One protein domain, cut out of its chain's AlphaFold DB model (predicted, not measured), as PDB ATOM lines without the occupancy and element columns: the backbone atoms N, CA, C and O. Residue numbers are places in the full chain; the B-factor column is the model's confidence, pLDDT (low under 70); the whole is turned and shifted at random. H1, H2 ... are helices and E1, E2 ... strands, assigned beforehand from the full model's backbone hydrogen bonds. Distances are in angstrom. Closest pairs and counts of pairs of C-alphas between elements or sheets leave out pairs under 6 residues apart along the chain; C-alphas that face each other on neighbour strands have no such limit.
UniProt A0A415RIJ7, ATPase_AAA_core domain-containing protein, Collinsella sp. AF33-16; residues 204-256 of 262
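What this domain is: This is residues 204 to 256 of the 262 residues of the protein "ATPase_AAA_core domain-containing protein" of Collinsella sp. AF33-16 (UniProt A0A415RIJ7). One long helix, H1, runs beside a small ribbon of two short strands, E1 and E2, with the short helix H2 at one end of the ribbon; beyond its other end H3 is set off from the other helices and turned across the length of H1. The printed part has 53 residues, with E1, H1, H2, E2 and H3 in that order along it; the sheet is E1 next to E2, parallel, and the class is mostly helix. The whole is only just loose, close to compact, with a radius of gyration of the C-alphas of 12.4 A, and elongated, spanning 35 by 21 by 15 A.

Where its parts are: Find C-alpha 205 at (29.059, 18.841, -32.944), where E1 begins; it covers residues 205 to 207. H1 takes residues 212 to 228, from C-alpha 212 at (17.016, 27.301, -43.487), and is 24.6 A long. H2 is residues 235 to 238, E2 residues 239 to 241, and H3 residues 248 to 254, 9.9 A long, ending at C-alpha 254 at (33.156, 18.138, -48.276).

How they stand to each other: Look first at E1 and E2, parallel neighbours at 32 degrees: N 207 and O 240 are 2.8 A apart, within hydrogen-bond range. With H1 and H2 between them they form a strand-helix-strand unit, two parallel strands joined through helices, with a right-handed crossover. The closest C-alphas of H1 and E2, Arg 215 and Leu 241, are 6.9 A apart. H1 touches H2 with residues 222 to 226 alone; the closest C-alphas, Ile 222 and Asn 236, are 6.6 A apart. H3 is apart from E1, H1 and H2. Every O i to N i+4 pair is within range in H3 and 12 of 13 in H1; H2 is too short for one.

The domain as a whole: The C-alphas farthest apart, Asp 230 and Val 250, are 35.0 A from each other. The printed part has no cut, and no link is long. Confidence is under 70 at residues 204, 230 to 231, 233 to 234 and 237.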
ATOM      1  N   LYS A 204      30.783  20.978 -29.051       65.12
ATOM      2  CA  LYS A 204      29.630  21.120 -29.949       65.12
ATOM      3  C   LYS A 204      29.924  20.399 -31.254       65.12
ATOM      4  O   LYS A 204      30.920  20.692 -31.900       65.12
ATOM      5  N   ILE A 205      29.038  19.494 -31.641       78.31
ATOM      6  CA  ILE A 205      29.059  18.841 -32.944       78.31
ATOM      7  C   ILE A 205      28.502  19.852 -33.956       78.31
ATOM      8  O   ILE A 205      27.324  20.226 -33.839       78.31
ATOM      9  N   PRO A 206      29.314  20.340 -34.911       79.88
ATOM     10  CA  PRO A 206      28.808  21.165 -35.995       79.88
ATOM     11  C   PRO A 206      27.893  20.322 -36.885       79.88
ATOM     12  O   PRO A 206      28.267  19.247 -37.347       79.88
ATOM     13  N   VAL A 207      26.679  20.809 -37.128       84.81
ATOM     14  CA  VAL A 207      25.711  20.171 -38.021       84.81
ATOM     15  C   VAL A 207      25.468  21.097 -39.201       84.81
ATOM     16  O   VAL A 207      24.975  22.219 -39.042       84.81
ATOM     17  N   PHE A 208      25.834  20.604 -40.379       86.25
ATOM     18  CA  PHE A 208      25.628  21.268 -41.658       86.25
ATOM     19  C   PHE A 208      24.280  20.852 -42.238       86.25
ATOM     20  O   PHE A 208      23.874  19.693 -42.149       86.25
ATOM     21  N   THR A 209      23.585  21.811 -42.830       87.38
ATOM     22  CA  THR A 209      22.248  21.638 -43.399       87.38
ATOM     23  C   THR A 209      22.195  22.311 -44.756       87.38
ATOM     24  O   THR A 209      22.913  23.286 -44.975       87.38
ATOM     25  N   GLU A 210      21.307  21.842 -45.623       89.69
ATOM     26  CA  GLU A 210      21.190  22.398 -46.967       89.69
ATOM     27  C   GLU A 210      20.732  23.861 -46.964       89.69
ATOM     28  O   GLU A 210      21.354  24.727 -47.582       89.69
ATOM     29  N   ASP A 211      19.682  24.142 -46.199       89.81
ATOM     30  CA  ASP A 211      19.010  25.431 -46.166       89.81
ATOM     31  C   ASP A 211      18.424  25.744 -44.777       89.81
ATOM     32  O   ASP A 211      18.628  25.032 -43.786       89.81
ATOM     33  N   GLU A 212      17.704  26.862 -44.698       90.12
ATOM     34  CA  GLU A 212      17.016  27.301 -43.487       90.12
ATOM     35  C   GLU A 212      15.860  26.365 -43.090       90.12
ATOM     36  O   GLU A 212      15.639  26.135 -41.897       90.12
ATOM     37  N   GLU A 213      15.147  25.784 -44.060       90.00
ATOM     38  CA  GLU A 213      14.007  24.897 -43.803       90.00
ATOM     39  C   GLU A 213      14.460  23.607 -43.104       90.00
ATOM     40  O   GLU A 213      13.879  23.204 -42.090       90.00
ATOM     41  N   ALA A 214      15.567  23.017 -43.555       89.81
ATOM     42  CA  ALA A 214      16.206  21.873 -42.919       89.81
ATOM     43  C   ALA A 214      16.679  22.203 -41.493       89.81
ATOM     44  O   ALA A 214      16.452  21.414 -40.568       89.81
ATOM     45  N   ARG A 215      17.269  23.390 -41.266       92.06
ATOM     46  CA  ARG A 215      17.611  23.847 -39.901       92.06
ATOM     47  C   ARG A 215      16.375  23.944 -39.024       92.06
ATOM     48  O   ARG A 215      16.411  23.513 -37.871       92.06
ATOM     49  N   CYS A 216      15.293  24.513 -39.547       90.69
ATOM     50  CA  CYS A 216      14.034  24.660 -38.828       90.69
ATOM     51  C   CYS A 216      13.469  23.293 -38.413       90.69
ATOM     52  O   CYS A 216      13.170  23.077 -37.234       90.69
ATOM     53  N   LEU A 217      13.427  22.335 -39.342       92.75
ATOM     54  CA  LEU A 217      12.975  20.971 -39.078       92.75
ATOM     55  C   LEU A 217      13.801  20.291 -37.978       92.75
ATOM     56  O   LEU A 217      13.242  19.739 -37.029       92.75
ATOM     57  N   ILE A 218      15.132  20.377 -38.055       89.38
ATOM     58  CA  ILE A 218      16.031  19.788 -37.053       89.38
ATOM     59  C   ILE A 218      15.818  20.427 -35.676       89.38
ATOM     60  O   ILE A 218      15.759  19.715 -34.671       89.38
ATOM     61  N   ARG A 219      15.629  21.753 -35.599       89.25
ATOM     62  CA  ARG A 219      15.310  22.435 -34.331       89.25
ATOM     63  C   ARG A 219      14.011  21.917 -33.720       89.25
ATOM     64  O   ARG A 219      13.954  21.725 -32.503       89.25
ATOM     65  N   LEU A 220      12.985  21.674 -34.537       90.44
ATOM     66  CA  LEU A 220      11.707  21.125 -34.081       90.44
ATOM     67  C   LEU A 220      11.857  19.684 -33.576       90.44
ATOM     68  O   LEU A 220      11.364  19.372 -32.492       90.44
ATOM     69  N   LEU A 221      12.596  18.839 -34.301       89.25
ATOM     70  CA  LEU A 221      12.877  17.457 -33.901       89.25
ATOM     71  C   LEU A 221      13.653  17.392 -32.582       89.25
ATOM     72  O   LEU A 221      13.224  16.706 -31.657       89.25
ATOM     73  N   ILE A 222      14.743  18.158 -32.451       86.94
ATOM     74  CA  ILE A 222      15.527  18.242 -31.207       86.94
ATOM     75  C   ILE A 222      14.636  18.715 -30.056       86.94
ATOM     76  O   ILE A 222      14.653  18.131 -28.975       86.94
ATOM     77  N   SER A 223      13.820  19.746 -30.282       86.12
ATOM     78  CA  SER A 223      12.919  20.284 -29.257       86.12
ATOM     79  C   SER A 223      11.859  19.278 -28.811       86.12
ATOM     80  O   SER A 223      11.455  19.294 -27.649       86.12
ATOM     81  N   HIS A 224      11.394  18.420 -29.718       87.69
ATOM     82  CA  HIS A 224      10.449  17.354 -29.410       87.69
ATOM     83  C   HIS A 224      11.122  16.208 -28.637       87.69
ATOM     84  O   HIS A 224      10.621  15.802 -27.589       87.69
ATOM     85  N   LEU A 225      12.297  15.755 -29.089       83.12
ATOM     86  CA  LEU A 225      13.073  14.692 -28.442       83.12
ATOM     87  C   LEU A 225      13.497  15.071 -27.019       83.12
ATOM     88  O   LEU A 225      13.304  14.280 -26.100       83.12
ATOM     89  N   CYS A 226      13.957  16.308 -26.810       80.69
ATOM     90  CA  CYS A 226      14.288  16.839 -25.485       80.69
ATOM     91  C   CYS A 226      13.099  16.849 -24.505       80.69
ATOM     92  O   CYS A 226      13.317  17.013 -23.310       80.69
ATOM     93  N   LYS A 227      11.850  16.759 -24.991       81.06
ATOM     94  CA  LYS A 227      10.635  16.777 -24.156       81.06
ATOM     95  C   LYS A 227      10.051  15.391 -23.895       81.06
ATOM     96  O   LYS A 227       9.334  15.245 -22.911       81.06
ATOM     97  N   GLN A 228      10.267  14.423 -24.788       77.25
ATOM     98  CA  GLN A 228       9.558  13.138 -24.756       77.25
ATOM     99  C   GLN A 228      10.443  11.919 -24.490       77.25
ATOM    100  O   GLN A 228       9.906  10.884 -24.103       77.25
ATOM    101  N   ALA A 229      11.757  12.008 -24.702       70.81
ATOM    102  CA  ALA A 229      12.642  10.853 -24.614       70.81
ATOM    103  C   ALA A 229      13.651  11.000 -23.469       70.81
ATOM    104  O   ALA A 229      14.515  11.884 -23.485       70.81
ATOM    105  N   ASP A 230      13.570  10.088 -22.498       61.09
ATOM    106  CA  ASP A 230      14.566   9.970 -21.437       61.09
ATOM    107  C   ASP A 230      15.958   9.739 -22.050       61.09
ATOM    108  O   ASP A 230      16.148   8.884 -22.914       61.09
ATOM    109  N   GLY A 231      16.932  10.552 -21.634       66.69
ATOM    110  CA  GLY A 231      18.301  10.549 -22.170       66.69
ATOM    111  C   GLY A 231      18.617  11.657 -23.186       66.69
ATOM    112  O   GLY A 231      19.792  11.935 -23.411       66.69
ATOM    113  N   PHE A 232      17.620  12.364 -23.735       70.94
ATOM    114  CA  PHE A 232      17.836  13.424 -24.742       70.94
ATOM    115  C   PHE A 232      17.725  14.859 -24.204       70.94
ATOM    116  O   PHE A 232      17.910  15.817 -24.953       70.94
ATOM    117  N   ASN A 233      17.507  15.033 -22.899       68.81
ATOM    118  CA  ASN A 233      17.249  16.328 -22.241       68.81
ATOM    119  C   ASN A 233      18.351  17.393 -22.432       68.81
ATOM    120  O   ASN A 233      18.141  18.576 -22.155       68.81
ATOM    121  N   HIS A 234      19.540  16.991 -22.884       67.00
ATOM    122  CA  HIS A 234      20.686  17.875 -23.093       67.00
ATOM    123  C   HIS A 234      21.145  17.961 -24.553       67.00
ATOM    124  O   HIS A 234      22.091  18.693 -24.832       67.00
ATOM    125  N   LEU A 235      20.454  17.309 -25.499       71.94
ATOM    126  CA  LEU A 235      20.856  17.230 -26.912       71.94
ATOM    127  C   LEU A 235      21.099  18.613 -27.545       71.94
ATOM    128  O   LEU A 235      22.085  18.816 -28.249       71.94
ATOM    129  N   ASN A 236      20.258  19.599 -27.219       71.12
ATOM    130  CA  ASN A 236      20.375  20.969 -27.735       71.12
ATOM    131  C   ASN A 236      21.670  21.693 -27.300       71.12
ATOM    132  O   ASN A 236      22.037  22.707 -27.880       71.12
ATOM    133  N   ARG A 237      22.364  21.201 -26.265       67.31
ATOM    134  CA  ARG A 237      23.640  21.768 -25.794       67.31
ATOM    135  C   ARG A 237      24.847  21.226 -26.560       67.31
ATOM    136  O   ARG A 237      25.886  21.878 -26.559       67.31
ATOM    137  N   HIS A 238      24.693  20.080 -27.223       72.62
ATOM    138  CA  HIS A 238      25.764  19.389 -27.943       72.62
ATOM    139  C   HIS A 238      25.746  19.635 -29.452       72.62
ATOM    140  O   HIS A 238      26.724  19.324 -30.117       72.62
ATOM    141  N   ILE A 239      24.664  20.186 -30.006       80.19
ATOM    142  CA  ILE A 239      24.517  20.417 -31.447       80.19
ATOM    143  C   ILE A 239      24.674  21.906 -31.754       80.19
ATOM    144  O   ILE A 239      23.994  22.749 -31.167       80.19
ATOM    145  N   HIS A 240      25.535  22.235 -32.715       84.62
ATOM    146  CA  HIS A 240      25.646  23.575 -33.281       84.62
ATOM    147  C   HIS A 240      25.226  23.561 -34.751       84.62
ATOM    148  O   HIS A 240      25.961  23.084 -35.607       84.62
ATOM    149  N   LEU A 241      24.035  24.088 -35.041       85.50
ATOM    150  CA  LEU A 241      23.566  24.271 -36.416       85.50
ATOM    151  C   LEU A 241      24.292  25.459 -37.043       85.50
ATOM    152  O   LEU A 241      24.133  26.586 -36.567       85.50
ATOM    153  N   ILE A 242      25.064  25.195 -38.094       84.88
ATOM    154  CA  ILE A 242      25.819  26.222 -38.811       84.88
ATOM    155  C   ILE A 242      24.859  27.055 -39.654       84.88
ATOM    156  O   ILE A 242      24.025  26.520 -40.385       84.88
ATOM    157  N   ASP A 243      24.984  28.376 -39.548       81.19
ATOM    158  CA  ASP A 243      24.175  29.308 -40.325       81.19
ATOM    159  C   ASP A 243      24.809  29.523 -41.704       81.19
ATOM    160  O   ASP A 243      25.658  30.390 -41.906       81.19
ATOM    161  N   GLY A 244      24.458  28.647 -42.641       81.12
ATOM    162  CA  GLY A 244      24.942  28.684 -44.016       81.12
ATOM    163  C   GLY A 244      24.108  27.780 -44.914       81.12
ATOM    164  O   GLY A 244      23.620  26.745 -44.468       81.12
ATOM    165  N   ASN A 245      23.919  28.177 -46.170       84.00
ATOM    166  CA  ASN A 245      23.181  27.377 -47.145       84.00
ATOM    167  C   ASN A 245      24.188  26.714 -48.085       84.00
ATOM    168  O   ASN A 245      24.954  27.402 -48.762       84.00
ATOM    169  N   LEU A 246      24.213  25.387 -48.087       81.56
ATOM    170  CA  LEU A 246      25.175  24.576 -48.826       81.56
ATOM    171  C   LEU A 246      24.406  23.477 -49.549       81.56
ATOM    172  O   LEU A 246      23.763  22.667 -48.900       81.56
ATOM    173  N   GLY A 247      24.488  23.405 -50.878       83.12
ATOM    174  CA  GLY A 247      23.809  22.338 -51.620       83.12
ATOM    175  C   GLY A 247      24.216  20.946 -51.115       83.12
ATOM    176  O   GLY A 247      25.386  20.724 -50.793       83.12
ATOM    177  N   GLY A 248      23.271  20.003 -51.056       80.12
ATOM    178  CA  GLY A 248      23.503  18.672 -50.476       80.12
ATOM    179  C   GLY A 248      24.688  17.912 -51.089       80.12
ATOM    180  O   GLY A 248      25.456  17.274 -50.368       80.12
ATOM    181  N   ASP A 249      24.908  18.054 -52.398       81.88
ATOM    182  CA  ASP A 249      26.061  17.469 -53.096       81.88
ATOM    183  C   ASP A 249      27.394  18.071 -52.630       81.88
ATOM    184  O   ASP A 249      28.386  17.357 -52.476       81.88
ATOM    185  N   VAL A 250      27.406  19.374 -52.332       80.88
ATOM    186  CA  VAL A 250      28.582  20.085 -51.818       80.88
ATOM    187  C   VAL A 250      28.901  19.609 -50.405       80.88
ATOM    188  O   VAL A 250      30.044  19.242 -50.148       80.88
ATOM    189  N   ILE A 251      27.900  19.515 -49.521       81.31
ATOM    190  CA  ILE A 251      28.076  18.963 -48.166       81.31
ATOM    191  C   ILE A 251      28.619  17.529 -48.247       81.31
ATOM    192  O   ILE A 251      29.617  17.203 -47.610       81.31
ATOM    193  N   SER A 252      28.009  16.678 -49.077       80.06
ATOM    194  CA  SER A 252      28.429  15.282 -49.262       80.06
ATOM    195  C   SER A 252      29.869  15.168 -49.762       80.06
ATOM    196  O   SER A 252      30.608  14.298 -49.309       80.06
ATOM    197  N   SER A 253      30.284  16.047 -50.678       80.44
ATOM    198  CA  SER A 253      31.660  16.079 -51.180       80.44
ATOM    199  C   SER A 253      32.666  16.548 -50.121       80.44
ATOM    200  O   SER A 253      33.726  15.946 -49.995       80.44
ATOM    201  N   LEU A 254      32.300  17.543 -49.306       79.62
ATOM    202  CA  LEU A 254      33.156  18.138 -48.276       79.62
ATOM    203  C   LEU A 254      33.497  17.153 -47.146       79.62
ATOM    204  O   LEU A 254      34.602  17.188 -46.621       79.62
ATOM    205  N   PHE A 255      32.580  16.238 -46.818       74.31
ATOM    206  CA  PHE A 255      32.781  15.190 -45.804       74.31
ATOM    207  C   PHE A 255      33.324  13.862 -46.355       74.31
ATOM    208  O   PHE A 255      33.534  12.920 -45.592       74.31
ATOM    209  N   LYS A 256      33.532  13.759 -47.672       77.12
ATOM    210  CA  LYS A 256      34.199  12.615 -48.320       77.12
ATOM    211  C   LYS A 256      35.676  12.879 -48.613       77.12
ATOM    212  O   LYS A 256      36.360  11.973 -49.083       77.12
TER     213      LYS A 256